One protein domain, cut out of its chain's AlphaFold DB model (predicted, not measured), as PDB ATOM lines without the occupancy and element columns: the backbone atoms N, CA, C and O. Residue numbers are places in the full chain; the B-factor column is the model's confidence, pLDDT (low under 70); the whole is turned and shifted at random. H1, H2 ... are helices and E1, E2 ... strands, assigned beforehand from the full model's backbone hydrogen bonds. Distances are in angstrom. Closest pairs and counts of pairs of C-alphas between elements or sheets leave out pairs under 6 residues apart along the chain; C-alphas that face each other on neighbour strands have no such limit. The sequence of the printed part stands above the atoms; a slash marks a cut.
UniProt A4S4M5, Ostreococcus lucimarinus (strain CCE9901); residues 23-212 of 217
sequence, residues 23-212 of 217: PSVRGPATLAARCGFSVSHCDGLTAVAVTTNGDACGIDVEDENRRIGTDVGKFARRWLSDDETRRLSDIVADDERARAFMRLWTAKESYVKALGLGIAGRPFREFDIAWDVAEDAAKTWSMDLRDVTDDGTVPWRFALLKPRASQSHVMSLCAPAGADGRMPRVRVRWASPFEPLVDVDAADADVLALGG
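What this domain is: This is residues 23 to 212 of the 217 residues of a protein of Ostreococcus lucimarinus (strain CCE9901) (UniProt A4S4M5). A curled sheet of five strands, E4, E8, E7, E6 and E5, wraps round one long helix, H4, and a second five-strand sheet stands partly face to face with it as a sandwich. H2 and H3 pack on residues 97 to 101 of H4 at one end of the longest axis, and E1 and H1 lie toward the other. The printed part has 190 residues with four named helices and eleven named strands, in the order E1 H1 E2 E3 E4 H2 H3 H4 E5 E6 E7 E8 E9 E10 E11. The class is mixed, and the whole is compact, with a radius of gyration of the C-alphas of 16.3 A and spans of 50 by 41 by 29 A.

How they stand to each other: E1, residues 23 to 26, pairs with no named strand; the closest C-alphas between it and H1, residues 29 to 32, are those of Val 25 and Ala 32, 5.5 A apart. E2, residues 36 to 42, and E3, residues 45 to 51, form an antiparallel hairpin, with N 40 and O 47 within hydrogen-bond range at 2.9 A. The mixed sheet runs on E2, E3, E11, E9, E10: E11, residues 206 to 211, is antiparallel to E3, with N 208 and O 48 at 2.8 A, and parallel to E9, residues 187 to 191, with N 207 and O 187 at 2.7 A. E9 and E10, residues 198 to 200, form a hairpin, with N 200 and O 188 at 2.9 A. The other sheet, antiparallel and strongly twisted, runs E4, E8, E7, E6, E5. E4, residues 58 to 63, pairs with E8, residues 169 to 176, with N 60 and O 172 at 2.9 A. The sheets form a sandwich, two sheets face to face, their best planes 32 degrees apart; the closest C-alphas of E2 and E4 are those of Ser 38 and Gly 58, 5.1 A apart. H2, residues 72 to 79, and H3, residues 82 to 89, are a helical hairpin and touch at Ala 76 and Thr 85, C-alphas 5.6 A apart, at a shallow tilt of 14 degrees. H4, residues 94 to 115, touches H3 opposite ways at 33 degrees, only just short of steep, its closest C-alphas those of Arg 97 and Leu 88, 6.0 A apart. The E4 sheet curls round H4, two layers with the helix on one face; the closest C-alphas of H4 and E8 are those of Ala 107 and Ser 172, 5.2 A apart. E5, residues 128 to 131, E6, residues 140 to 146, E7, residues 156 to 161, and E8 form a meander, each strand the antiparallel neighbour of the one before, with N 130 and O 144 at 2.8 A, N 160 and O 141 at 3.1 A and N 159 and O 173 at 2.9 A. Every O i to N i+4 pair is within hydrogen-bond range in H2, H3 and H4; H1 is too short for one.

Where its parts are: E1 begins at C-alpha 23 (20.267, -22.215, -33.476). E2 is 21.3 A long, E3 20.3 A, H4 31.8 A, E6 19.5 A and E8 23.8 A. H4 begins at C-alpha 94 (-13.954, -13.474, -43.605), and E11 ends at C-alpha 211 (12.543, -16.363, -52.752).

The domain as a whole: The C-alphas farthest apart are those of Pro 28 and Val 92, 53.6 A. The printed part has no cut, and the link from H4 to E5, residues 116 to 127, is long. The mean pLDDT of the printed part is 77.2; it is under 70 at residues 69 to 70, 132 to 153, 164 to 166 and 192 to 212.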
ATOM      1  N   PRO A  23      18.876 -22.110 -33.072       90.00
ATOM      2  CA  PRO A  23      20.267 -22.215 -33.476       90.00
ATOM      3  C   PRO A  23      21.050 -20.945 -33.111       90.00
ATOM      4  O   PRO A  23      20.484 -19.855 -33.023       90.00
ATOM      5  N   SER A  24      22.358 -21.084 -32.916       89.62
ATOM      6  CA  SER A  24      23.310 -19.985 -32.731       89.62
ATOM      7  C   SER A  24      24.630 -20.290 -33.436       89.62
ATOM      8  O   SER A  24      24.950 -21.453 -33.696       89.62
ATOM      9  N   VAL A  25      25.402 -19.257 -33.787       88.25
ATOM     10  CA  VAL A  25      26.703 -19.446 -34.442       88.25
ATOM     11  C   VAL A  25      27.712 -19.951 -33.418       88.25
ATOM     12  O   VAL A  25      27.892 -19.361 -32.352       88.25
ATOM     13  N   ARG A  26      28.412 -21.033 -33.757       85.12
ATOM     14  CA  ARG A  26      29.551 -21.543 -33.000       85.12
ATOM     15  C   ARG A  26      30.841 -21.102 -33.687       85.12
ATOM     16  O   ARG A  26      31.067 -21.386 -34.860       85.12
ATOM     17  N   GLY A  27      31.706 -20.423 -32.942       77.50
ATOM     18  CA  GLY A  27      32.961 -19.882 -33.458       77.50
ATOM     19  C   GLY A  27      33.733 -19.103 -32.393       77.50
ATOM     20  O   GLY A  27      33.401 -19.212 -31.209       77.50
ATOM     21  N   PRO A  28      34.758 -18.324 -32.785       78.00
ATOM     22  CA  PRO A  28      35.461 -17.424 -31.876       78.00
ATOM     23  C   PRO A  28      34.476 -16.545 -31.099       78.00
ATOM     24  O   PRO A  28      33.464 -16.114 -31.655       78.00
ATOM     25  N   ALA A  29      34.783 -16.251 -29.833       75.56
ATOM     26  CA  ALA A  29      33.891 -15.489 -28.955       75.56
ATOM     27  C   ALA A  29      33.466 -14.142 -29.566       75.56
ATOM     28  O   ALA A  29      32.334 -13.716 -29.380       75.56
ATOM     29  N   THR A  30      34.339 -13.513 -30.356       76.88
ATOM     30  CA  THR A  30      34.054 -12.270 -31.085       76.88
ATOM     31  C   THR A  30      32.963 -12.424 -32.145       76.88
ATOM     32  O   THR A  30      32.122 -11.538 -32.257       76.88
ATOM     33  N   LEU A  31      32.944 -13.530 -32.894       75.56
ATOM     34  CA  LEU A  31      31.922 -13.823 -33.905       75.56
ATOM     35  C   LEU A  31      30.610 -14.252 -33.244       75.56
ATOM     36  O   LEU A  31      29.549 -13.723 -33.565       75.56
ATOM     37  N   ALA A  32      30.689 -15.184 -32.292       75.75
ATOM     38  CA  ALA A  32      29.516 -15.710 -31.600       75.75
ATOM     39  C   ALA A  32      28.776 -14.619 -30.802       75.75
ATOM     40  O   ALA A  32      27.552 -14.611 -30.775       75.75
ATOM     41  N   ALA A  33      29.504 -13.667 -30.207       77.88
ATOM     42  CA  ALA A  33      28.910 -12.551 -29.471       77.88
ATOM     43  C   ALA A  33      28.317 -11.452 -30.366       77.88
ATOM     44  O   ALA A  33      27.628 -10.582 -29.853       77.88
ATOM     45  N   ARG A  34      28.602 -11.450 -31.675       80.31
ATOM     46  CA  ARG A  34      28.150 -10.404 -32.611       80.31
ATOM     47  C   ARG A  34      27.067 -10.870 -33.575       80.31
ATOM     48  O   ARG A  34      26.482 -10.028 -34.242       80.31
ATOM     49  N   CYS A  35      26.804 -12.172 -33.664       82.75
ATOM     50  CA  CYS A  35      25.908 -12.741 -34.667       82.75
ATOM     51  C   CYS A  35      24.691 -13.407 -34.015       82.75
ATOM     52  O   CYS A  35      24.704 -14.603 -33.707       82.75
ATOM     53  N   GLY A  36      23.629 -12.626 -33.819       87.25
ATOM     54  CA  GLY A  36      22.298 -13.168 -33.570       87.25
ATOM     55  C   GLY A  36      21.620 -13.464 -34.903       87.25
ATOM     56  O   GLY A  36      21.730 -12.677 -35.840       87.25
ATOM     57  N   PHE A  37      20.913 -14.587 -35.021       91.69
ATOM     58  CA  PHE A  37      20.130 -14.853 -36.224       91.69
ATOM     59  C   PHE A  37      18.852 -15.641 -35.947       91.69
ATOM     60  O   PHE A  37      18.688 -16.290 -34.909       91.69
ATOM     61  N   SER A  38      17.941 -15.581 -36.909       93.56
ATOM     62  CA  SER A  38      16.716 -16.366 -36.941       93.56
ATOM     63  C   SER A  38      16.387 -16.750 -38.377       93.56
ATOM     64  O   SER A  38      16.723 -16.022 -39.308       93.56
ATOM     65  N   VAL A  39      15.736 -17.896 -38.559       93.19
ATOM     66  CA  VAL A  39      15.313 -18.401 -39.865       93.19
ATOM     67  C   VAL A  39      13.857 -18.847 -39.804       93.19
ATOM     68  O   VAL A  39      13.398 -19.405 -38.804       93.19
ATOM     69  N   SER A  40      13.131 -18.615 -40.890       93.06
ATOM     70  CA  SER A  40      11.816 -19.191 -41.131       93.06
ATOM     71  C   SER A  40      11.637 -19.505 -42.607       93.06
ATOM     72  O   SER A  40      12.302 -18.916 -43.456       93.06
ATOM     73  N   HIS A  41      10.748 -20.433 -42.923       91.94
ATOM     74  CA  HIS A  41      10.390 -20.728 -44.298       91.94
ATOM     75  C   HIS A  41       8.935 -21.181 -44.387       91.94
ATOM     76  O   HIS A  41       8.420 -21.860 -43.501       91.94
ATOM     77  N   CYS A  42       8.313 -20.856 -45.509       89.44
ATOM     78  CA  CYS A  42       7.043 -21.403 -45.957       89.44
ATOM     79  C   CYS A  42       7.170 -21.763 -47.446       89.44
ATOM     80  O   CYS A  42       8.236 -21.605 -48.052       89.44
ATOM     81  N   ASP A  43       6.102 -22.270 -48.052       85.94
ATOM     82  CA  ASP A  43       6.130 -22.655 -49.461       85.94
ATOM     83  C   ASP A  43       6.528 -21.467 -50.353       85.94
ATOM     84  O   ASP A  43       5.839 -20.457 -50.432       85.94
ATOM     85  N   GLY A  44       7.658 -21.592 -51.052       82.75
ATOM     86  CA  GLY A  44       8.144 -20.577 -51.991       82.75
ATOM     87  C   GLY A  44       8.932 -19.415 -51.376       82.75
ATOM     88  O   GLY A  44       9.391 -18.556 -52.132       82.75
ATOM     89  N   LEU A  45       9.151 -19.373 -50.055       84.31
ATOM     90  CA  LEU A  45       9.936 -18.306 -49.429       84.31
ATOM     91  C   LEU A  45      10.676 -18.774 -48.170       84.31
ATOM     92  O   LEU A  45      10.096 -19.369 -47.269       84.31
ATOM     93  N   THR A  46      11.966 -18.453 -48.087       88.62
ATOM     94  CA  THR A  46      12.779 -18.567 -46.869       88.62
ATOM     95  C   THR A  46      13.212 -17.174 -46.433       88.62
ATOM     96  O   THR A  46      13.653 -16.375 -47.251       88.62
ATOM     97  N   ALA A  47      13.106 -16.872 -45.147       88.75
ATOM     98  CA  ALA A  47      13.530 -15.614 -44.556       88.75
ATOM     99  C   ALA A  47      14.587 -15.874 -43.481       88.75
ATOM    100  O   ALA A  47      14.435 -16.762 -42.642       88.75
ATOM    101  N   VAL A  48      15.654 -15.084 -43.500       91.31
ATOM    102  CA  VAL A  48      16.738 -15.105 -42.521       91.31
ATOM    103  C   VAL A  48      16.913 -13.690 -41.990       91.31
ATOM    104  O   VAL A  48      17.021 -12.749 -42.768       91.31
ATOM    105  N   ALA A  49      16.953 -13.527 -40.675       90.12
ATOM    106  CA  ALA A  49      17.321 -12.275 -40.026       90.12
ATOM    107  C   ALA A  49      18.669 -12.438 -39.337       90.12
ATOM    108  O   ALA A  49      18.892 -13.462 -38.691       90.12
ATOM    109  N   VAL A  50      19.540 -11.437 -39.466       89.31
ATOM    110  CA  VAL A  50      20.864 -11.401 -38.841       89.31
ATOM    111  C   VAL A  50      21.069 -10.058 -38.138       89.31
ATOM    112  O   VAL A  50      20.814  -8.995 -38.709       89.31
ATOM    113  N   THR A  51      21.553 -10.101 -36.900       87.06
ATOM    114  CA  THR A  51      22.031  -8.940 -36.144       87.06
ATOM    115  C   THR A  51      23.556  -8.936 -36.131       87.06
ATOM    116  O   THR A  51      24.194  -9.987 -36.100       87.06
ATOM    117  N   THR A  52      24.153  -7.745 -36.177       82.19
ATOM    118  CA  THR A  52      25.619  -7.551 -36.210       82.19
ATOM    119  C   THR A  52      26.205  -7.143 -34.856       82.19
ATOM    120  O   THR A  52      27.424  -7.044 -34.692       82.19
ATOM    121  N   ASN A  53      25.334  -6.900 -33.878       82.12
ATOM    122  CA  ASN A  53      25.664  -6.552 -32.500       82.12
ATOM    123  C   ASN A  53      25.413  -7.707 -31.515       82.12
ATOM    124  O   ASN A  53      25.682  -7.544 -30.330       82.12
ATOM    125  N   GLY A  54      24.937  -8.861 -31.998       82.19
ATOM    126  CA  GLY A  54      24.635 -10.036 -31.179       82.19
ATOM    127  C   GLY A  54      23.248 -10.041 -30.545       82.19
ATOM    128  O   GLY A  54      22.912 -11.011 -29.866       82.19
ATOM    129  N   ASP A  55      22.435  -9.008 -30.776       86.12
ATOM    130  CA  ASP A  55      21.100  -8.936 -30.192       86.12
ATOM    131  C   ASP A  55      20.229 -10.102 -30.657       86.12
ATOM    132  O   ASP A  55      20.310 -10.578 -31.799       86.12
ATOM    133  N   ALA A  56      19.353 -10.548 -29.761       88.69
ATOM    134  CA  ALA A  56      18.350 -11.536 -30.098       88.69
ATOM    135  C   ALA A  56      17.400 -10.971 -31.161       88.69
ATOM    136  O   ALA A  56      16.835  -9.896 -31.004       88.69
ATOM    137  N   CYS A  57      17.171 -11.733 -32.225       90.69
ATOM    138  CA  CYS A  57      16.115 -11.454 -33.188       90.69
ATOM    139  C   CYS A  57      15.306 -12.718 -33.468       90.69
ATOM    140  O   CYS A  57      15.747 -13.848 -33.192       90.69
ATOM    141  N   GLY A  58      14.113 -12.518 -34.013       93.38
ATOM    142  CA  GLY A  58      13.252 -13.576 -34.507       93.38
ATOM    143  C   GLY A  58      12.587 -13.161 -35.808       93.38
ATOM    144  O   GLY A  58      12.102 -12.039 -35.913       93.38
ATOM    145  N   ILE A  59      12.570 -14.051 -36.797       93.69
ATOM    146  CA  ILE A  59      11.848 -13.837 -38.050       93.69
ATOM    147  C   ILE A  59      10.873 -14.974 -38.282       93.69
ATOM    148  O   ILE A  59      11.179 -16.140 -38.019       93.69
ATOM    149  N   ASP A  60       9.698 -14.632 -38.786       95.00
ATOM    150  CA  ASP A  60       8.739 -15.605 -39.266       95.00
ATOM    151  C   ASP A  60       8.131 -15.196 -40.608       95.00
ATOM    152  O   ASP A  60       8.124 -14.010 -40.946       95.00
ATOM    153  N   VAL A  61       7.689 -16.182 -41.392       92.56
ATOM    154  CA  VAL A  61       7.113 -15.991 -42.723       92.56
ATOM    155  C   VAL A  61       5.997 -16.997 -42.962       92.56
ATOM    156  O   VAL A  61       6.179 -18.192 -42.748       92.56
ATOM    157  N   GLU A  62       4.855 -16.510 -43.434       93.88
ATOM    158  CA  GLU A  62       3.692 -17.332 -43.769       93.88
ATOM    159  C   GLU A  62       2.996 -16.806 -45.031       93.88
ATOM    160  O   GLU A  62       3.138 -15.639 -45.413       93.88
ATOM    161  N   ASP A  63       2.206 -17.668 -45.671       91.31
ATOM    162  CA  ASP A  63       1.254 -17.265 -46.710       91.31
ATOM    163  C   ASP A  63      -0.041 -16.750 -46.048       91.31
ATOM    164  O   ASP A  63      -0.751 -17.496 -45.374       91.31
ATOM    165  N   GLU A  64      -0.376 -15.472 -46.247       87.62
ATOM    166  CA  GLU A  64      -1.578 -14.824 -45.705       87.62
ATOM    167  C   GLU A  64      -2.881 -15.406 -46.280       87.62
ATOM    168  O   GLU A  64      -3.937 -15.267 -45.666       87.62
ATOM    169  N   ASN A  65      -2.808 -16.077 -47.435       87.12
ATOM    170  CA  ASN A  65      -3.922 -16.779 -48.073       87.12
ATOM    171  C   ASN A  65      -3.991 -18.259 -47.684       87.12
ATOM    172  O   ASN A  65      -4.842 -18.992 -48.207       87.12
ATOM    173  N   ARG A  66      -3.096 -18.731 -46.808       85.50
ATOM    174  CA  ARG A  66      -3.098 -20.117 -46.350       85.50
ATOM    175  C   ARG A  66      -4.465 -20.457 -45.769       85.50
ATOM    176  O   ARG A  66      -4.923 -19.870 -44.791       85.50
ATOM    177  N   ARG A  67      -5.117 -21.460 -46.358       78.44
ATOM    178  CA  ARG A  67      -6.399 -21.951 -45.855       78.44
ATOM    179  C   ARG A  67      -6.184 -22.653 -44.523       78.44
ATOM    180  O   ARG A  67      -5.581 -23.724 -44.461       78.44
ATOM    181  N   ILE A  68      -6.733 -22.073 -43.467       76.81
ATOM    182  CA  ILE A  68      -6.877 -22.751 -42.186       76.81
ATOM    183  C   ILE A  68      -8.043 -23.724 -42.365       76.81
ATOM    184  O   ILE A  68      -9.164 -23.314 -42.650       76.81
ATOM    185  N   GLY A  69      -7.798 -25.032 -42.242       68.56
ATOM    186  CA  GLY A  69      -8.822 -26.074 -42.438       68.56
ATOM    187  C   GLY A  69      -9.953 -26.071 -41.395       68.56
ATOM    188  O   GLY A  69     -10.713 -27.028 -41.298       68.56
ATOM    189  N   THR A  70     -10.034 -25.039 -40.556       69.94
ATOM    190  CA  THR A  70     -11.017 -24.832 -39.491       69.94
ATOM    191  C   THR A  70     -11.415 -23.356 -39.477       69.94
ATOM    192  O   THR A  70     -10.645 -22.504 -39.908       69.94
ATOM    193  N   ASP A  71     -12.598 -23.053 -38.942       84.38
ATOM    194  CA  ASP A  71     -13.043 -21.688 -38.643       84.38
ATOM    195  C   ASP A  71     -11.950 -20.861 -37.934       84.38
ATOM    196  O   ASP A  71     -11.454 -21.255 -36.871       84.38
ATOM    197  N   VAL A  72     -11.596 -19.709 -38.516       87.19
ATOM    198  CA  VAL A  72     -10.559 -18.797 -38.001       87.19
ATOM    199  C   VAL A  72     -10.847 -18.402 -36.554       87.19
ATOM    200  O   VAL A  72      -9.934 -18.366 -35.737       87.19
ATOM    201  N   GLY A  73     -12.117 -18.187 -36.199       86.94
ATOM    202  CA  GLY A  73     -12.516 -17.841 -34.836       86.94
ATOM    203  C   GLY A  73     -12.214 -18.949 -33.824       86.94
ATOM    204  O   GLY A  73     -11.745 -18.669 -32.720       86.94
ATOM    205  N   LYS A  74     -12.436 -20.223 -34.176       89.31
ATOM    206  CA  LYS A  74     -12.048 -21.367 -33.326       89.31
ATOM    207  C   LYS A  74     -10.536 -21.441 -33.138       89.31
ATOM    208  O   LYS A  74     -10.082 -21.734 -32.034       89.31
ATOM    209  N   PHE A  75      -9.774 -21.192 -34.198       90.12
ATOM    210  CA  PHE A  75      -8.318 -21.248 -34.140       90.12
ATOM    211  C   PHE A  75      -7.739 -20.073 -33.334       90.12
ATOM    212  O   PHE A  75      -6.897 -20.290 -32.465       90.12
ATOM    213  N   ALA A  76      -8.286 -18.865 -33.517       91.44
ATOM    214  CA  ALA A  76      -7.989 -17.686 -32.708       91.44
ATOM    215  C   ALA A  76      -8.233 -17.954 -31.217       91.44
ATOM    216  O   ALA A  76      -7.302 -17.846 -30.428       91.44
ATOM    217  N   ARG A  77      -9.419 -18.450 -30.834       92.75
ATOM    218  CA  ARG A  77      -9.736 -18.790 -29.431       92.75
ATOM    219  C   ARG A  77      -8.786 -19.810 -28.805       92.75
ATOM    220  O   ARG A  77      -8.624 -19.829 -27.590       92.75
ATOM    221  N   ARG A  78      -8.197 -20.701 -29.606       91.62
ATOM    222  CA  ARG A  78      -7.263 -21.715 -29.107       91.62
ATOM    223  C   ARG A  78      -5.888 -21.129 -28.784       91.62
ATOM    224  O   ARG A  78      -5.265 -21.585 -27.829       91.62
ATOM    225  N   TRP A  79      -5.411 -20.181 -29.586       91.38
ATOM    226  CA  TRP A  79      -4.008 -19.757 -29.567       91.38
ATOM    227  C   TRP A  79      -3.798 -18.304 -29.153       91.38
ATOM    228  O   TRP A  79      -2.805 -18.011 -28.501       91.38
ATOM    229  N   LEU A  80      -4.706 -17.407 -29.504       91.88
ATOM    230  CA  LEU A  80      -4.592 -15.974 -29.246       91.88
ATOM    231  C   LEU A  80      -5.221 -15.608 -27.911       91.88
ATOM    232  O   LEU A  80      -6.041 -16.366 -27.388       91.88
ATOM    233  N   SER A  81      -4.855 -14.451 -27.366       92.06
ATOM    234  CA  SER A  81      -5.514 -13.924 -26.173       92.06
ATOM    235  C   SER A  81      -6.996 -13.621 -26.443       92.06
ATOM    236  O   SER A  81      -7.463 -13.587 -27.590       92.06
ATOM    237  N   ASP A  82      -7.752 -13.359 -25.382       91.75
ATOM    238  CA  ASP A  82      -9.157 -12.971 -25.517       91.75
ATOM    239  C   ASP A  82      -9.294 -11.579 -26.169       91.75
ATOM    240  O   ASP A  82     -10.218 -11.345 -26.951       91.75
ATOM    241  N   ASP A  83      -8.328 -10.688 -25.939       89.88
ATOM    242  CA  ASP A  83      -8.259  -9.343 -26.513       89.88
ATOM    243  C   ASP A  83      -7.952  -9.349 -28.013       89.88
ATOM    244  O   ASP A  83      -8.593  -8.641 -28.792       89.88
ATOM    245  N   GLU A  84      -6.991 -10.161 -28.443       90.88
ATOM    246  CA  GLU A  84      -6.680 -10.392 -29.856       90.88
ATOM    247  C   GLU A  84      -7.830 -11.098 -30.573       90.88
ATOM    248  O   GLU A  84      -8.205 -10.720 -31.683       90.88
ATOM    249  N   THR A  85      -8.431 -12.096 -29.921       92.94
ATOM    250  CA  THR A  85      -9.583 -12.822 -30.467       92.94
ATOM    251  C   THR A  85     -10.765 -11.887 -30.700       92.94
ATOM    252  O   THR A  85     -11.416 -11.974 -31.744       92.94
ATOM    253  N   ARG A  86     -11.045 -10.977 -29.757       91.44
ATOM    254  CA  ARG A  86     -12.094  -9.961 -29.905       91.44
ATOM    255  C   ARG A  86     -11.804  -9.043 -31.090       91.44
ATOM    256  O   ARG A  86     -12.635  -8.956 -31.983       91.44
ATOM    257  N   ARG A  87     -10.595  -8.469 -31.149       88.19
ATOM    258  CA  ARG A  87     -10.165  -7.580 -32.245       88.19
ATOM    259  C   ARG A  87     -10.280  -8.241 -33.620       88.19
ATOM    260  O   ARG A  87     -10.717  -7.606 -34.570       88.19
ATOM    261  N   LEU A  88      -9.926  -9.522 -33.737       89.19
ATOM    262  CA  LEU A  88     -10.123 -10.276 -34.979       89.19
ATOM    263  C   LEU A  88     -11.603 -10.505 -35.300       89.19
ATOM    264  O   LEU A  88     -11.975 -10.502 -36.468       89.19
ATOM    265  N   SER A  89     -12.443 -10.722 -34.288       90.38
ATOM    266  CA  SER A  89     -13.879 -10.966 -34.478       90.38
ATOM    267  C   SER A  89     -14.632  -9.721 -34.958       90.38
ATOM    268  O   SER A  89     -15.673  -9.866 -35.591       90.38
ATOM    269  N   ASP A  90     -14.089  -8.526 -34.713       90.00
ATOM    270  CA  ASP A  90     -14.643  -7.257 -35.201       90.00
ATOM    271  C   ASP A  90     -14.437  -7.062 -36.721       90.00
ATOM    272  O   ASP A  90     -15.089  -6.218 -37.338       90.00
ATOM    273  N   ILE A  91     -13.570  -7.863 -37.358       87.94
ATOM    274  CA  ILE A  91     -13.355  -7.842 -38.810       87.94
ATOM    275  C   ILE A  91     -14.479  -8.620 -39.507       87.94
ATOM    276  O   ILE A  91     -14.545  -9.855 -39.452       87.94
ATOM    277  N   VAL A  92     -15.351  -7.884 -40.201       87.50
ATOM    278  CA  VAL A  92     -16.561  -8.421 -40.846       87.50
ATOM    279  C   VAL A  92     -16.230  -9.355 -42.012       87.50
ATOM    280  O   VAL A  92     -16.831 -10.421 -42.128       87.50
ATOM    281  N   ALA A  93     -15.284  -8.981 -42.877       87.94
ATOM    282  CA  ALA A  93     -14.938  -9.773 -44.051       87.94
ATOM    283  C   ALA A  93     -14.096 -11.003 -43.667       87.94
ATOM    284  O   ALA A  93     -13.001 -10.873 -43.121       87.94
ATOM    285  N   ASP A  94     -14.586 -12.202 -43.989       88.00
ATOM    286  CA  ASP A  94     -13.954 -13.474 -43.605       88.00
ATOM    287  C   ASP A  94     -12.514 -13.617 -44.113       88.00
ATOM    288  O   ASP A  94     -11.627 -14.018 -43.356       88.00
ATOM    289  N   ASP A  95     -12.265 -13.237 -45.367       86.81
ATOM    290  CA  ASP A  95     -10.929 -13.289 -45.967       86.81
ATOM    291  C   ASP A  95      -9.969 -12.299 -45.299       86.81
ATOM    292  O   ASP A  95      -8.805 -12.616 -45.060       86.81
ATOM    293  N   GLU A  96     -10.445 -11.101 -44.965       86.88
ATOM    294  CA  GLU A  96      -9.644 -10.097 -44.265       86.88
ATOM    295  C   GLU A  96      -9.319 -10.559 -42.844       86.88
ATOM    296  O   GLU A  96      -8.169 -10.469 -42.409       86.88
ATOM    297  N   ARG A  97     -10.298 -11.149 -42.152       89.19
ATOM    298  CA  ARG A  97     -10.125 -11.731 -40.820       89.19
ATOM    299  C   ARG A  97      -9.113 -12.876 -40.831       89.19
ATOM    300  O   ARG A  97      -8.275 -12.954 -39.934       89.19
ATOM    301  N   ALA A  98      -9.149 -13.736 -41.849       89.75
ATOM    302  CA  ALA A  98      -8.165 -14.803 -42.032       89.75
ATOM    303  C   ALA A  98      -6.750 -14.246 -42.263       89.75
ATOM    304  O   ALA A  98      -5.801 -14.690 -41.615       89.75
ATOM    305  N   ARG A  99      -6.604 -13.225 -43.118       88.75
ATOM    306  CA  ARG A  99      -5.309 -12.565 -43.359       88.75
ATOM    307  C   ARG A  99      -4.783 -11.864 -42.109       88.75
ATOM    308  O   ARG A  99      -3.598 -11.976 -41.806       88.75
ATOM    309  N   ALA A 100      -5.643 -11.165 -41.370       88.62
ATOM    310  CA  ALA A 100      -5.286 -10.517 -40.111       88.62
ATOM    311  C   ALA A 100      -4.831 -11.541 -39.064       88.62
ATOM    312  O   ALA A 100      -3.817 -11.332 -38.397       88.62
ATOM    313  N   PHE A 101      -5.517 -12.687 -38.985       91.75
ATOM    314  CA  PHE A 101      -5.084 -13.804 -38.156       91.75
ATOM    315  C   PHE A 101      -3.678 -14.285 -38.551       91.75
ATOM    316  O   PHE A 101      -2.825 -14.410 -37.676       91.75
ATOM    317  N   MET A 102      -3.409 -14.506 -39.845       92.19
ATOM    318  CA  MET A 102      -2.090 -14.962 -40.306       92.19
ATOM    319  C   MET A 102      -0.988 -13.943 -39.995       92.19
ATOM    320  O   MET A 102       0.075 -14.324 -39.520       92.19
ATOM    321  N   ARG A 103      -1.250 -12.643 -40.167       90.25
ATOM    322  CA  ARG A 103      -0.304 -11.573 -39.800       90.25
ATOM    323  C   ARG A 103       0.036 -11.602 -38.312       90.25
ATOM    324  O   ARG A 103       1.206 -11.525 -37.946       90.25
ATOM    325  N   LEU A 104      -0.980 -11.741 -37.459       90.94
ATOM    326  CA  LEU A 104      -0.794 -11.820 -36.013       90.94
ATOM    327  C   LEU A 104      -0.061 -13.104 -35.604       90.94
ATOM    328  O   LEU A 104       0.829 -13.057 -34.758       90.94
ATOM    329  N   TRP A 105      -0.394 -14.235 -36.227       93.44
ATOM    330  CA  TRP A 105       0.306 -15.502 -36.038       93.44
ATOM    331  C   TRP A 105       1.802 -15.364 -36.343       93.44
ATOM    332  O   TRP A 105       2.631 -15.650 -35.482       93.44
ATOM    333  N   THR A 106       2.143 -14.836 -37.521       93.56
ATOM    334  CA  THR A 106       3.528 -14.581 -37.942       93.56
ATOM    335  C   THR A 106       4.247 -13.640 -36.972       93.56
ATOM    336  O   THR A 106       5.398 -13.877 -36.602       93.56
ATOM    337  N   ALA A 107       3.571 -12.600 -36.475       92.31
ATOM    338  CA  ALA A 107       4.142 -11.715 -35.463       92.31
ATOM    339  C   ALA A 107       4.467 -12.455 -34.155       92.31
ATOM    340  O   ALA A 107       5.591 -12.362 -33.650       92.31
ATOM    341  N   LYS A 108       3.536 -13.266 -33.642       93.31
ATOM    342  CA  LYS A 108       3.744 -14.057 -32.422       93.31
ATOM    343  C   LYS A 108       4.854 -15.095 -32.559       93.31
ATOM    344  O   LYS A 108       5.684 -15.207 -31.658       93.31
ATOM    345  N   GLU A 109       4.912 -15.808 -33.680       94.88
ATOM    346  CA  GLU A 109       6.003 -16.740 -33.981       94.88
ATOM    347  C   GLU A 109       7.356 -16.021 -34.004       94.88
ATOM    348  O   GLU A 109       8.318 -16.495 -33.397       94.88
ATOM    349  N   SER A 110       7.434 -14.841 -34.633       93.88
ATOM    350  CA  SER A 110       8.676 -14.061 -34.675       93.88
ATOM    351  C   SER A 110       9.155 -13.663 -33.272       93.88
ATOM    352  O   SER A 110      10.341 -13.793 -32.977       93.88
ATOM    353  N   TYR A 111       8.252 -13.295 -32.358       93.06
ATOM    354  CA  TYR A 111       8.606 -13.000 -30.964       93.06
ATOM    355  C   TYR A 111       9.118 -14.230 -30.219       93.06
ATOM    356  O   TYR A 111      10.194 -14.217 -29.621       93.06
ATOM    357  N   VAL A 112       8.391 -15.342 -30.301       93.19
ATOM    358  CA  VAL A 112       8.784 -16.581 -29.623       93.19
ATOM    359  C   VAL A 112      10.109 -17.125 -30.167       93.19
ATOM    360  O   VAL A 112      10.939 -17.634 -29.402       93.19
ATOM    361  N   LYS A 113      10.358 -16.960 -31.471       93.75
ATOM    362  CA  LYS A 113      11.659 -17.224 -32.090       93.75
ATOM    363  C   LYS A 113      12.733 -16.283 -31.572       93.75
ATOM    364  O   LYS A 113      13.847 -16.754 -31.365       93.75
ATOM    365  N   ALA A 114      12.440 -15.007 -31.319       91.75
ATOM    366  CA  ALA A 114      13.392 -14.070 -30.725       91.75
ATOM    367  C   ALA A 114      13.825 -14.513 -29.320       91.75
ATOM    368  O   ALA A 114      15.026 -14.607 -29.058       91.75
ATOM    369  N   LEU A 115      12.873 -14.936 -28.486       90.12
ATOM    370  CA  LEU A 115      13.141 -15.466 -27.144       90.12
ATOM    371  C   LEU A 115      13.861 -16.826 -27.152       90.12
ATOM    372  O   LEU A 115      14.577 -17.162 -26.214       90.12
ATOM    373  N   GLY A 116      13.662 -17.638 -28.195       88.75
ATOM    374  CA  GLY A 116      14.251 -18.979 -28.294       88.75
ATOM    375  C   GLY A 116      13.626 -20.025 -27.370       88.75
ATOM    376  O   GLY A 116      14.218 -21.081 -27.152       88.75
ATOM    377  N   LEU A 117      12.428 -19.753 -26.847       84.12
ATOM    378  CA  LEU A 117      11.714 -20.628 -25.909       84.12
ATOM    379  C   LEU A 117      10.784 -21.638 -26.608       84.12
ATOM    380  O   LEU A 117      10.395 -22.655 -26.017       84.12
ATOM    381  N   GLY A 118      10.438 -21.375 -27.873       82.25
ATOM    382  CA  GLY A 118       9.400 -22.099 -28.611       82.25
ATOM    383  C   GLY A 118       7.995 -21.853 -28.040       82.25
ATOM    384  O   GLY A 118       7.845 -21.350 -26.927       82.25
ATOM    385  N   ILE A 119       6.948 -22.228 -28.785       82.31
ATOM    386  CA  ILE A 119       5.546 -21.927 -28.414       82.31
ATOM    387  C   ILE A 119       5.199 -22.487 -27.029       82.31
ATOM    388  O   ILE A 119       4.543 -21.836 -26.228       82.31
ATOM    389  N   ALA A 120       5.686 -23.686 -26.705       84.50
ATOM    390  CA  ALA A 120       5.434 -24.306 -25.406       84.50
ATOM    391  C   ALA A 120       6.202 -23.644 -24.243       84.50
ATOM    392  O   ALA A 120       5.949 -23.980 -23.094       84.50
ATOM    393  N   GLY A 121       7.205 -22.804 -24.525       85.06
ATOM    394  CA  GLY A 121       7.956 -22.053 -23.511       85.06
ATOM    395  C   GLY A 121       7.466 -20.613 -23.365       85.06
ATOM    396  O   GLY A 121       7.679 -20.012 -22.321       85.06
ATOM    397  N   ARG A 122       6.785 -20.088 -24.391       89.38
ATOM    398  CA  ARG A 122       6.055 -18.825 -24.338       89.38
ATOM    399  C   ARG A 122       4.706 -18.950 -25.066       89.38
ATOM    400  O   ARG A 122       4.620 -18.620 -26.252       89.38
ATOM    401  N   PRO A 123       3.668 -19.470 -24.390       90.62
ATOM    402  CA  PRO A 123       2.355 -19.664 -24.990       90.62
ATOM    403  C   PRO A 123       1.755 -18.365 -25.522       90.62
ATOM    404  O   PRO A 123       1.759 -17.331 -24.860       90.62
ATOM    405  N   PHE A 124       1.176 -18.431 -26.718       92.00
ATOM    406  CA  PHE A 124       0.629 -17.260 -27.406       92.00
ATOM    407  C   PHE A 124      -0.480 -16.548 -26.624       92.00
ATOM    408  O   PHE A 124      -0.628 -15.345 -26.772       92.00
ATOM    409  N   ARG A 125      -1.224 -17.240 -25.760       90.88
ATOM    410  CA  ARG A 125      -2.295 -16.621 -24.964       90.88
ATOM    411  C   ARG A 125      -1.791 -15.714 -23.833       90.88
ATOM    412  O   ARG A 125      -2.602 -15.012 -23.244       90.88
ATOM    413  N   GLU A 126      -0.500 -15.754 -23.507       88.75
ATOM    414  CA  GLU A 126       0.072 -15.055 -22.344       88.75
ATOM    415  C   GLU A 126       0.572 -13.636 -22.644       88.75
ATOM    416  O   GLU A 126       1.028 -12.948 -21.736       88.75
ATOM    417  N   PHE A 127       0.515 -13.197 -23.900       88.00
ATOM    418  CA  PHE A 127       0.940 -11.862 -24.313       88.00
ATOM    419  C   PHE A 127       0.088 -11.365 -25.474       88.00
ATOM    420  O   PHE A 127      -0.389 -12.168 -26.281       88.00
ATOM    421  N   ASP A 128      -0.037 -10.047 -25.604       87.50
ATOM    422  CA  ASP A 128      -0.723  -9.412 -26.720       87.50
ATOM    423  C   ASP A 128       0.266  -8.749 -27.668       87.50
ATOM    424  O   ASP A 128       1.245  -8.128 -27.258       87.50
ATOM    425  N   ILE A 129      -0.027  -8.807 -28.960       85.25
ATOM    426  CA  ILE A 129       0.554  -7.873 -29.919       85.25
ATOM    427  C   ILE A 129      -0.514  -6.833 -30.255       85.25
ATOM    428  O   ILE A 129      -1.632  -7.140 -30.692       85.25
ATOM    429  N   ALA A 130      -0.193  -5.572 -29.999       75.25
ATOM    430  CA  ALA A 130      -0.974  -4.452 -30.476       75.25
ATOM    431  C   ALA A 130      -0.627  -4.188 -31.938       75.25
ATOM    432  O   ALA A 130       0.535  -4.047 -32.316       75.25
ATOM    433  N   TRP A 131      -1.661  -4.119 -32.764       71.06
ATOM    434  CA  TRP A 131      -1.546  -3.599 -34.111       71.06
ATOM    435  C   TRP A 131      -2.387  -2.323 -34.144       71.06
ATOM    436  O   TRP A 131      -3.557  -2.354 -33.754       71.06
ATOM    437  N   ASP A 132      -1.802  -1.215 -34.587       55.28
ATOM    438  CA  ASP A 132      -2.571  -0.048 -35.000       55.28
ATOM    439  C   ASP A 132      -2.762  -0.168 -36.514       55.28
ATOM    440  O   ASP A 132      -1.789  -0.258 -37.266       55.28
ATOM    441  N   VAL A 133      -4.017  -0.245 -36.981       43.59
ATOM    442  CA  VAL A 133      -4.324  -0.240 -38.425       43.59
ATOM    443  C   VAL A 133      -4.144   1.180 -38.943       43.59
ATOM    444  O   VAL A 133      -5.106   1.876 -39.248       43.59
ATOM    445  N   ALA A 134      -2.907   1.646 -39.032       40.78
ATOM    446  CA  ALA A 134      -2.587   2.671 -40.002       40.78
ATOM    447  C   ALA A 134      -2.130   1.922 -41.251       40.78
ATOM    448  O   ALA A 134      -0.981   1.494 -41.363       40.78
ATOM    449  N   GLU A 135      -3.070   1.678 -42.162       41.16
ATOM    450  CA  GLU A 135      -2.747   1.196 -43.496       41.16
ATOM    451  C   GLU A 135      -2.026   2.326 -44.235       41.16
ATOM    452  O   GLU A 135      -2.635   3.135 -44.928       41.16
ATOM    453  N   ASP A 136      -0.716   2.437 -44.024       38.97
ATOM    454  CA  ASP A 136       0.086   3.341 -44.825       38.97
ATOM    455  C   ASP A 136       0.279   2.684 -46.196       38.97
ATOM    456  O   ASP A 136       0.704   1.526 -46.309       38.97
ATOM    457  N   ALA A 137      -0.035   3.424 -47.258       39.59
ATOM    458  CA  ALA A 137      -0.011   2.968 -48.651       39.59
ATOM    459  C   ALA A 137       1.391   2.513 -49.138       39.59
ATOM    460  O   ALA A 137       1.572   2.138 -50.299       39.59
ATOM    461  N   ALA A 138       2.387   2.515 -48.247       42.03
ATOM    462  CA  ALA A 138       3.786   2.179 -48.471       42.03
ATOM    463  C   ALA A 138       4.184   0.713 -48.158       42.03
ATOM    464  O   ALA A 138       5.357   0.379 -48.311       42.03
ATOM    465  N   LYS A 139       3.243  -0.187 -47.819       48.62
ATOM    466  CA  LYS A 139       3.469  -1.653 -47.654       48.62
ATOM    467  C   LYS A 139       4.317  -2.096 -46.444       48.62
ATOM    468  O   LYS A 139       4.822  -3.222 -46.446       48.62
ATOM    469  N   THR A 140       4.415  -1.272 -45.406       46.72
ATOM    470  CA  THR A 140       5.060  -1.633 -44.135       46.72
ATOM    471  C   THR A 140       4.131  -1.256 -42.989       46.72
ATOM    472  O   THR A 140       3.683  -0.115 -42.926       46.72
ATOM    473  N   TRP A 141       3.851  -2.202 -42.092       52.22
ATOM    474  CA  TRP A 141       3.081  -1.950 -40.870       52.22
ATOM    475  C   TRP A 141       3.992  -2.137 -39.655       52.22
ATOM    476  O   TRP A 141       4.716  -3.133 -39.565       52.22
ATOM    477  N   SER A 142       3.968  -1.183 -38.728       51.31
ATOM    478  CA  SER A 142       4.605  -1.319 -37.416       51.31
ATOM    479  C   SER A 142       3.602  -1.900 -36.423       51.31
ATOM    480  O   SER A 142       2.467  -1.431 -36.343       51.31
ATOM    481  N   MET A 143       4.022  -2.912 -35.667       55.88
ATOM    482  CA  MET A 143       3.248  -3.479 -34.560       55.88
ATOM    483  C   MET A 143       4.049  -3.332 -33.268       55.88
ATOM    484  O   MET A 143       5.280  -3.420 -33.281       55.88
ATOM    485  N   ASP A 144       3.345  -3.146 -32.156       55.59
ATOM    486  CA  ASP A 144       3.941  -2.999 -30.832       55.59
ATOM    487  C   ASP A 144       3.556  -4.184 -29.946       55.59
ATOM    488  O   ASP A 144       2.413  -4.643 -29.949       55.59
ATOM    489  N   LEU A 145       4.504  -4.687 -29.155       55.53
ATOM    490  CA  LEU A 145       4.187  -5.674 -28.128       55.53
ATOM    491  C   LEU A 145       3.411  -4.991 -26.996       55.53
ATOM    492  O   LEU A 145       3.830  -3.950 -26.491       55.53
ATOM    493  N   ARG A 146       2.310  -5.601 -26.559       57.06
ATOM    494  CA  ARG A 146       1.672  -5.295 -25.276       57.06
ATOM    495  C   ARG A 146       1.693  -6.562 -24.434       57.06
ATOM    496  O   ARG A 146       0.803  -7.396 -24.502       57.06
ATOM    497  N   ASP A 147       2.742  -6.729 -23.652       46.78
ATOM    498  CA  ASP A 147       2.909  -7.897 -22.797       46.78
ATOM    499  C   ASP A 147       2.730  -7.476 -21.334       46.78
ATOM    500  O   ASP A 147       3.379  -6.549 -20.863       46.78
ATOM    501  N   VAL A 148       1.794  -8.118 -20.628       42.84
ATOM    502  CA  VAL A 148       1.474  -7.824 -19.214       42.84
ATOM    503  C   VAL A 148       2.474  -8.502 -18.261       42.84
ATOM    504  O   VAL A 148       2.517  -8.193 -17.073       42.84
ATOM    505  N   THR A 149       3.277  -9.435 -18.779       40.97
ATOM    506  CA  THR A 149       4.280 -10.213 -18.030       40.97
ATOM    507  C   THR A 149       5.718  -9.936 -18.463       40.97
ATOM    508  O   THR A 149       6.640 -10.404 -17.798       40.97
ATOM    509  N   ASP A 150       5.910  -9.182 -19.546       51.75
ATOM    510  CA  ASP A 150       7.171  -8.494 -19.797       51.75
ATOM    511  C   ASP A 150       7.354  -7.510 -18.642       51.75
ATOM    512  O   ASP A 150       6.528  -6.627 -18.411       51.75
ATOM    513  N   ASP A 151       8.416  -7.694 -17.866       49.41
ATOM    514  CA  ASP A 151       8.782  -6.772 -16.791       49.41
ATOM    515  C   ASP A 151       9.233  -5.401 -17.340       49.41
ATOM    516  O   ASP A 151       9.599  -4.509 -16.572       49.41
ATOM    517  N   GLY A 152       9.180  -5.225 -18.667       54.81
ATOM    518  CA  GLY A 152       9.552  -4.022 -19.390       54.81
ATOM    519  C   GLY A 152      11.058  -3.922 -19.601       54.81
ATOM    520  O   GLY A 152      11.546  -2.851 -19.968       54.81
ATOM    521  N   THR A 153      11.814  -4.996 -19.348       62.91
ATOM    522  CA  THR A 153      13.279  -4.966 -19.448       62.91
ATOM    523  C   THR A 153      13.774  -4.901 -20.884       62.91
ATOM    524  O   THR A 153      14.831  -4.315 -21.128       62.91
ATOM    525  N   VAL A 154      13.018  -5.447 -21.844       74.12
ATOM    526  CA  VAL A 154      13.370  -5.392 -23.266       74.12
ATOM    527  C   VAL A 154      12.188  -4.846 -24.066       74.12
ATOM    528  O   VAL A 154      11.215  -5.559 -24.281       74.12
ATOM    529  N   PRO A 155      12.256  -3.600 -24.566       82.50
ATOM    530  CA  PRO A 155      11.176  -3.016 -25.354       82.50
ATOM    531  C   PRO A 155      11.116  -3.657 -26.748       82.50
ATOM    532  O   PRO A 155      11.673  -3.123 -27.700       82.50
ATOM    533  N   TRP A 156      10.466  -4.808 -26.897       86.44
ATOM    534  CA  TRP A 156      10.361  -5.492 -28.189       86.44
ATOM    535  C   TRP A 156       9.596  -4.662 -29.227       86.44
ATOM    536  O   TRP A 156       8.628  -3.952 -28.924       86.44
ATOM    537  N   ARG A 157      10.035  -4.759 -30.481       85.31
ATOM    538  CA  ARG A 157       9.447  -4.085 -31.641       85.31
ATOM    539  C   ARG A 157       9.269  -5.067 -32.783       85.31
ATOM    540  O   ARG A 157      10.032  -6.028 -32.907       85.31
ATOM    541  N   PHE A 158       8.266  -4.798 -33.613       85.06
ATOM    542  CA  PHE A 158       7.962  -5.606 -34.783       85.06
ATOM    543  C   PHE A 158       7.983  -4.779 -36.063       85.06
ATOM    544  O   PHE A 158       7.480  -3.656 -36.110       85.06
ATOM    545  N   ALA A 159       8.487  -5.390 -37.130       83.44
ATOM    546  CA  ALA A 159       8.302  -4.920 -38.494       83.44
ATOM    547  C   ALA A 159       7.583  -5.996 -39.308       83.44
ATOM    548  O   ALA A 159       8.121  -7.092 -39.490       83.44
ATOM    549  N   LEU A 160       6.394  -5.673 -39.825       82.38
ATOM    550  CA  LEU A 160       5.719  -6.513 -40.809       82.38
ATOM    551  C   LEU A 160       6.118  -6.076 -42.211       82.38
ATOM    552  O   LEU A 160       6.000  -4.907 -42.580       82.38
ATOM    553  N   LEU A 161       6.568  -7.044 -43.000       79.50
ATOM    554  CA  LEU A 161       7.117  -6.831 -44.328       79.50
ATOM    555  C   LEU A 161       6.339  -7.675 -45.336       79.50
ATOM    556  O   LEU A 161       6.167  -8.881 -45.150       79.50
ATOM    557  N   LYS A 162       5.916  -7.055 -46.440       76.94
ATOM    558  CA  LYS A 162       5.389  -7.778 -47.601       76.94
ATOM    559  C   LYS A 162       6.493  -8.009 -48.633       76.94
ATOM    560  O   LYS A 162       7.065  -7.037 -49.135       76.94
ATOM    561  N   PRO A 163       6.796  -9.268 -48.988       71.44
ATOM    562  CA  PRO A 163       7.759  -9.569 -50.032       71.44
ATOM    563  C   PRO A 163       7.422  -8.919 -51.371       71.44
ATOM    564  O   PRO A 163       6.281  -8.957 -51.814       71.44
ATOM    565  N   ARG A 164       8.414  -8.357 -52.075       63.22
ATOM    566  CA  ARG A 164       8.164  -7.760 -53.405       63.22
ATOM    567  C   ARG A 164       7.730  -8.799 -54.438       63.22
ATOM    568  O   ARG A 164       6.887  -8.506 -55.280       63.22
ATOM    569  N   ALA A 165       8.313  -9.992 -54.360       61.69
ATOM    570  CA  ALA A 165       8.086 -11.082 -55.304       61.69
ATOM    571  C   ALA A 165       6.818 -11.906 -55.011       61.69
ATOM    572  O   ALA A 165       6.467 -12.773 -55.806       61.69
ATOM    573  N   SER A 166       6.121 -11.657 -53.893       68.88
ATOM    574  CA  SER A 166       4.894 -12.376 -53.544       68.88
ATOM    575  C   SER A 166       3.818 -11.435 -53.031       68.88
ATOM    576  O   SER A 166       4.040 -10.645 -52.121       68.88
ATOM    577  N   GLN A 167       2.617 -11.572 -53.585       72.25
ATOM    578  CA  GLN A 167       1.450 -10.839 -53.105       72.25
ATOM    579  C   GLN A 167       0.762 -11.512 -51.913       72.25
ATOM    580  O   GLN A 167      -0.098 -10.885 -51.297       72.25
ATOM    581  N   SER A 168       1.114 -12.761 -51.597       84.31
ATOM    582  CA  SER A 168       0.459 -13.546 -50.549       84.31
ATOM    583  C   SER A 168       1.312 -13.739 -49.300       84.31
ATOM    584  O   SER A 168       0.773 -13.989 -48.236       84.31
ATOM    585  N   HIS A 169       2.630 -13.594 -49.373       87.44
ATOM    586  CA  HIS A 169       3.465 -13.790 -48.193       87.44
ATOM    587  C   HIS A 169       3.441 -12.573 -47.263       87.44
ATOM    588  O   HIS A 169       3.390 -11.421 -47.703       87.44
ATOM    589  N   VAL A 170       3.552 -12.838 -45.966       88.00
ATOM    590  CA  VAL A 170       3.863 -11.844 -44.942       88.00
ATOM    591  C   VAL A 170       5.040 -12.336 -44.115       88.00
ATOM    592  O   VAL A 170       5.126 -13.516 -43.786       88.00
ATOM    593  N   MET A 171       5.955 -11.427 -43.797       89.12
ATOM    594  CA  MET A 171       7.046 -11.671 -42.863       89.12
ATOM    595  C   MET A 171       6.877 -10.779 -41.641       89.12
ATOM    596  O   MET A 171       6.445  -9.633 -41.772       89.12
ATOM    597  N   SER A 172       7.275 -11.278 -40.478       91.19
ATOM    598  CA  SER A 172       7.421 -10.475 -39.268       91.19
ATOM    599  C   SER A 172       8.830 -10.625 -38.724       91.19
ATOM    600  O   SER A 172       9.292 -11.746 -38.505       91.19
ATOM    601  N   LEU A 173       9.495  -9.498 -38.488       89.25
ATOM    602  CA  LEU A 173      10.748  -9.419 -37.747       89.25
ATOM    603  C   LEU A 173      10.467  -8.866 -36.351       89.25
ATOM    604  O   LEU A 173       9.849  -7.812 -36.232       89.25
ATOM    605  N   CYS A 174      10.981  -9.535 -35.324       91.19
ATOM    606  CA  CYS A 174      10.960  -9.097 -33.936       91.19
ATOM    607  C   CYS A 174      12.390  -8.879 -33.424       91.19
ATOM    608  O   CYS A 174      13.249  -9.755 -33.584       91.19
ATOM    609  N   ALA A 175      12.640  -7.722 -32.810       88.38
ATOM    610  CA  ALA A 175      13.923  -7.358 -32.210       88.38
ATOM    611  C   ALA A 175      13.724  -6.394 -31.017       88.38
ATOM    612  O   ALA A 175      12.675  -5.746 -30.936       88.38
ATOM    613  N   PRO A 176      14.697  -6.276 -30.093       87.06
ATOM    614  CA  PRO A 176      14.716  -5.220 -29.080       87.06
ATOM    615  C   PRO A 176      14.664  -3.842 -29.736       87.06
ATOM    616  O   PRO A 176      15.248  -3.668 -30.799       87.06
ATOM    617  N   ALA A 177      14.011  -2.854 -29.126       83.62
ATOM    618  CA  ALA A 177      14.033  -1.496 -29.656       83.62
ATOM    619  C   ALA A 177      15.457  -0.929 -29.683       83.62
ATOM    620  O   ALA A 177      16.281  -1.208 -28.808       83.62
ATOM    621  N   GLY A 178      15.714  -0.065 -30.662       80.75
ATOM    622  CA  GLY A 178      16.897   0.781 -30.671       80.75
ATOM    623  C   GLY A 178      16.886   1.800 -29.527       80.75
ATOM    624  O   GLY A 178      15.904   1.960 -28.799       80.75
ATOM    625  N   ALA A 179      17.980   2.550 -29.397       81.19
ATOM    626  CA  ALA A 179      18.133   3.578 -28.361       81.19
ATOM    627  C   ALA A 179      17.070   4.699 -28.426       81.19
ATOM    628  O   ALA A 179      16.833   5.381 -27.434       81.19
ATOM    629  N   ASP A 180      16.425   4.889 -29.578       79.19
ATOM    630  CA  ASP A 180      15.321   5.830 -29.793       79.19
ATOM    631  C   ASP A 180      13.936   5.235 -29.459       79.19
ATOM    632  O   ASP A 180      12.907   5.877 -29.681       79.19
ATOM    633  N   GLY A 181      13.899   4.003 -28.942       77.25
ATOM    634  CA  GLY A 181      12.678   3.285 -28.599       77.25
ATOM    635  C   GLY A 181      11.889   2.786 -29.810       77.25
ATOM    636  O   GLY A 181      10.751   2.340 -29.640       77.25
ATOM    637  N   ARG A 182      12.447   2.852 -31.023       76.81
ATOM    638  CA  ARG A 182      11.805   2.371 -32.254       76.81
ATOM    639  C   ARG A 182      12.337   1.003 -32.641       76.81
ATOM    640  O   ARG A 182      13.323   0.529 -32.078       76.81
ATOM    641  N   MET A 183      11.668   0.357 -33.598       76.94
ATOM    642  CA  MET A 183      12.238  -0.820 -34.251       76.94
ATOM    643  C   MET A 183      13.661  -0.464 -34.664       76.94
ATOM    644  O   MET A 183      13.834   0.611 -35.264       76.94
ATOM    645  N   PRO A 184      14.668  -1.306 -34.345       76.94
ATOM    646  CA  PRO A 184      15.968  -1.122 -34.916       76.94
ATOM    647  C   PRO A 184      15.763  -0.962 -36.386       76.94
ATOM    648  O   PRO A 184      14.848  -1.490 -37.028       76.94
ATOM    649  N   ARG A 185      16.668  -0.194 -36.907       72.94
ATOM    650  CA  ARG A 185      16.841  -0.170 -38.305       72.94
ATOM    651  C   ARG A 185      16.845  -1.676 -38.853       72.94
ATOM    652  O   ARG A 185      17.248  -2.573 -38.138       72.94
ATOM    653  N   VAL A 186      16.281  -2.018 -40.032       72.31
ATOM    654  CA  VAL A 186      16.290  -3.312 -40.752       72.31
ATOM    655  C   VAL A 186      16.743  -3.166 -42.220       72.31
ATOM    656  O   VAL A 186      16.017  -2.518 -42.940       72.31
ATOM    657  N   ARG A 187      17.815  -3.795 -42.737       73.75
ATOM    658  CA  ARG A 187      18.128  -3.868 -44.189       73.75
ATOM    659  C   ARG A 187      17.575  -5.119 -44.834       73.75
ATOM    660  O   ARG A 187      17.934  -6.209 -44.426       73.75
ATOM    661  N   VAL A 188      16.763  -4.979 -45.881       74.12
ATOM    662  CA  VAL A 188      16.159  -6.132 -46.557       74.12
ATOM    663  C   VAL A 188      16.895  -6.416 -47.860       74.12
ATOM    664  O   VAL A 188      16.952  -5.566 -48.744       74.12
ATOM    665  N   ARG A 189      17.432  -7.625 -48.005       75.06
ATOM    666  CA  ARG A 189      18.021  -8.120 -49.253       75.06
ATOM    667  C   ARG A 189      17.151  -9.226 -49.825       75.06
ATOM    668  O   ARG A 189      16.735 -10.120 -49.091       75.06
ATOM    669  N   TRP A 190      16.907  -9.178 -51.130       71.50
ATOM    670  CA  TRP A 190      16.258 -10.275 -51.849       71.50
ATOM    671  C   TRP A 190      17.308 -11.064 -52.613       71.50
ATOM    672  O   TRP A 190      18.157 -10.476 -53.286       71.50
ATOM    673  N   ALA A 191      17.218 -12.386 -52.538       70.88
ATOM    674  CA  ALA A 191      17.919 -13.265 -53.459       70.88
ATOM    675  C   ALA A 191      16.966 -14.328 -54.001       70.88
ATOM    676  O   ALA A 191      16.160 -14.899 -53.265       70.88
ATOM    677  N   SER A 192      17.105 -14.617 -55.286       65.50
ATOM    678  CA  SER A 192      16.682 -15.896 -55.843       65.50
ATOM    679  C   SER A 192      17.865 -16.859 -55.724       65.50
ATOM    680  O   SER A 192      19.014 -16.416 -55.837       65.50
ATOM    681  N   PRO A 193      17.644 -18.169 -55.526       58.66
ATOM    682  CA  PRO A 193      18.699 -19.150 -55.717       58.66
ATOM    683  C   PRO A 193      19.425 -18.869 -57.036       58.66
ATOM    684  O   PRO A 193      18.780 -18.736 -58.074       58.66
ATOM    685  N   PHE A 194      20.754 -18.769 -56.976       52.62
ATOM    686  CA  PHE A 194      21.631 -18.546 -58.133       52.62
ATOM    687  C   PHE A 194      21.606 -17.137 -58.765       52.62
ATOM    688  O   PHE A 194      22.293 -16.931 -59.764       52.62
ATOM    689  N   GLU A 195      20.913 -16.156 -58.175       52.94
ATOM    690  CA  GLU A 195      20.988 -14.741 -58.579       52.94
ATOM    691  C   GLU A 195      21.746 -13.881 -57.544       52.94
ATOM    692  O   GLU A 195      21.764 -14.213 -56.355       52.94
ATOM    693  N   PRO A 196      22.385 -12.767 -57.960       51.50
ATOM    694  CA  PRO A 196      23.040 -11.842 -57.038       51.50
ATOM    695  C   PRO A 196      22.056 -11.199 -56.051       51.50
ATOM    696  O   PRO A 196      20.907 -10.920 -56.387       51.50
ATOM    697  N   LEU A 197      22.542 -10.897 -54.845       57.78
ATOM    698  CA  LEU A 197      21.782 -10.170 -53.828       57.78
ATOM    699  C   LEU A 197      21.429  -8.759 -54.309       57.78
ATOM    700  O   LEU A 197      22.315  -8.005 -54.716       57.78
ATOM    701  N   VAL A 198      20.153  -8.391 -54.203       56.09
ATOM    702  CA  VAL A 198      19.678  -7.027 -54.466       56.09
ATOM    703  C   VAL A 198      19.363  -6.338 -53.140       56.09
ATOM    704  O   VAL A 198      18.545  -6.832 -52.358       56.09
ATOM    705  N   ASP A 199      20.008  -5.196 -52.902       54.19
ATOM    706  CA  ASP A 199      19.820  -4.386 -51.697       54.19
ATOM    707  C   ASP A 199      18.530  -3.567 -51.777       54.19
ATOM    708  O   ASP A 199      18.238  -2.926 -52.790       54.19
ATOM    709  N   VAL A 200      17.755  -3.571 -50.692       51.97
ATOM    710  CA  VAL A 200      16.592  -2.703 -50.517       51.97
ATOM    711  C   VAL A 200      16.717  -1.988 -49.180       51.97
ATOM    712  O   VAL A 200      16.836  -2.618 -48.125       51.97
ATOM    713  N   ASP A 201      16.667  -0.660 -49.227       40.72
ATOM    714  CA  ASP A 201      16.633   0.168 -48.029       40.72
ATOM    715  C   ASP A 201      15.296  -0.028 -47.304       40.72
ATOM    716  O   ASP A 201      14.272   0.569 -47.618       40.72
ATOM    717  N   ALA A 202      15.308  -0.872 -46.292       39.12
ATOM    718  CA  ALA A 202      15.099  -0.347 -44.960       39.12
ATOM    719  C   ALA A 202      16.517  -0.358 -44.339       39.12
ATOM    720  O   ALA A 202      17.418  -0.970 -44.899       39.12
ATOM    721  N   ALA A 203      16.831   0.337 -43.267       31.34
ATOM    722  CA  ALA A 203      18.222   0.379 -42.757       31.34
ATOM    723  C   ALA A 203      18.275  -0.287 -41.392       31.34
ATOM    724  O   ALA A 203      17.280   0.100 -40.826       31.34
ATOM    725  N   ASP A 204      19.324  -1.101 -40.986       35.69
ATOM    726  CA  ASP A 204      20.033  -1.729 -39.750       35.69
ATOM    727  C   ASP A 204      19.689  -3.012 -38.914       35.69
ATOM    728  O   ASP A 204      19.919  -3.071 -37.704       35.69
ATOM    729  N   ALA A 205      19.239  -4.070 -39.582       37.31
ATOM    730  CA  ALA A 205      19.303  -5.491 -39.208       37.31
ATOM    731  C   ALA A 205      19.214  -6.218 -40.549       37.31
ATOM    732  O   ALA A 205      18.229  -6.010 -41.252       37.31
ATOM    733  N   ASP A 206      20.237  -6.951 -40.991       45.28
ATOM    734  CA  ASP A 206      20.217  -7.515 -42.345       45.28
ATOM    735  C   ASP A 206      19.214  -8.694 -42.381       45.28
ATOM    736  O   ASP A 206      19.484  -9.799 -41.912       45.28
ATOM    737  N   VAL A 207      18.015  -8.444 -42.906       53.81
ATOM    738  CA  VAL A 207      17.022  -9.450 -43.282       53.81
ATOM    739  C   VAL A 207      17.312  -9.885 -44.708       53.81
ATOM    740  O   VAL A 207      17.105  -9.142 -45.664       53.81
ATOM    741  N   LEU A 208      17.770 -11.116 -44.863       57.12
ATOM    742  CA  LEU A 208      17.905 -11.770 -46.150       57.12
ATOM    743  C   LEU A 208      16.668 -12.632 -46.410       57.12
ATOM    744  O   LEU A 208      16.457 -13.649 -45.753       57.12
ATOM    745  N   ALA A 209      15.865 -12.253 -47.397       57.25
ATOM    746  CA  ALA A 209      14.768 -13.070 -47.890       57.25
ATOM    747  C   ALA A 209      15.190 -13.788 -49.182       57.25
ATOM    748  O   ALA A 209      15.524 -13.159 -50.188       57.25
ATOM    749  N   LEU A 210      15.173 -15.119 -49.148       53.00
ATOM    750  CA  LEU A 210      15.457 -16.007 -50.271       53.00
ATOM    751  C   LEU A 210      14.137 -16.504 -50.875       53.00
ATOM    752  O   LEU A 210      13.465 -17.363 -50.300       53.00
ATOM    753  N   GLY A 211      13.747 -15.954 -52.024       43.44
ATOM    754  CA  GLY A 211      12.543 -16.363 -52.752       43.44
ATOM    755  C   GLY A 211      12.818 -17.576 -53.632       43.44
ATOM    756  O   GLY A 211      13.740 -17.554 -54.441       43.44
ATOM    757  N   GLY A 212      12.026 -18.641 -53.507       39.62
ATOM    758  CA  GLY A 212      12.114 -19.781 -54.416       39.62
ATOM    759  C   GLY A 212      11.395 -19.470 -55.725       39.62
ATOM    760  O   GLY A 212      10.192 -19.210 -55.716       39.62
TER     761      GLY A 212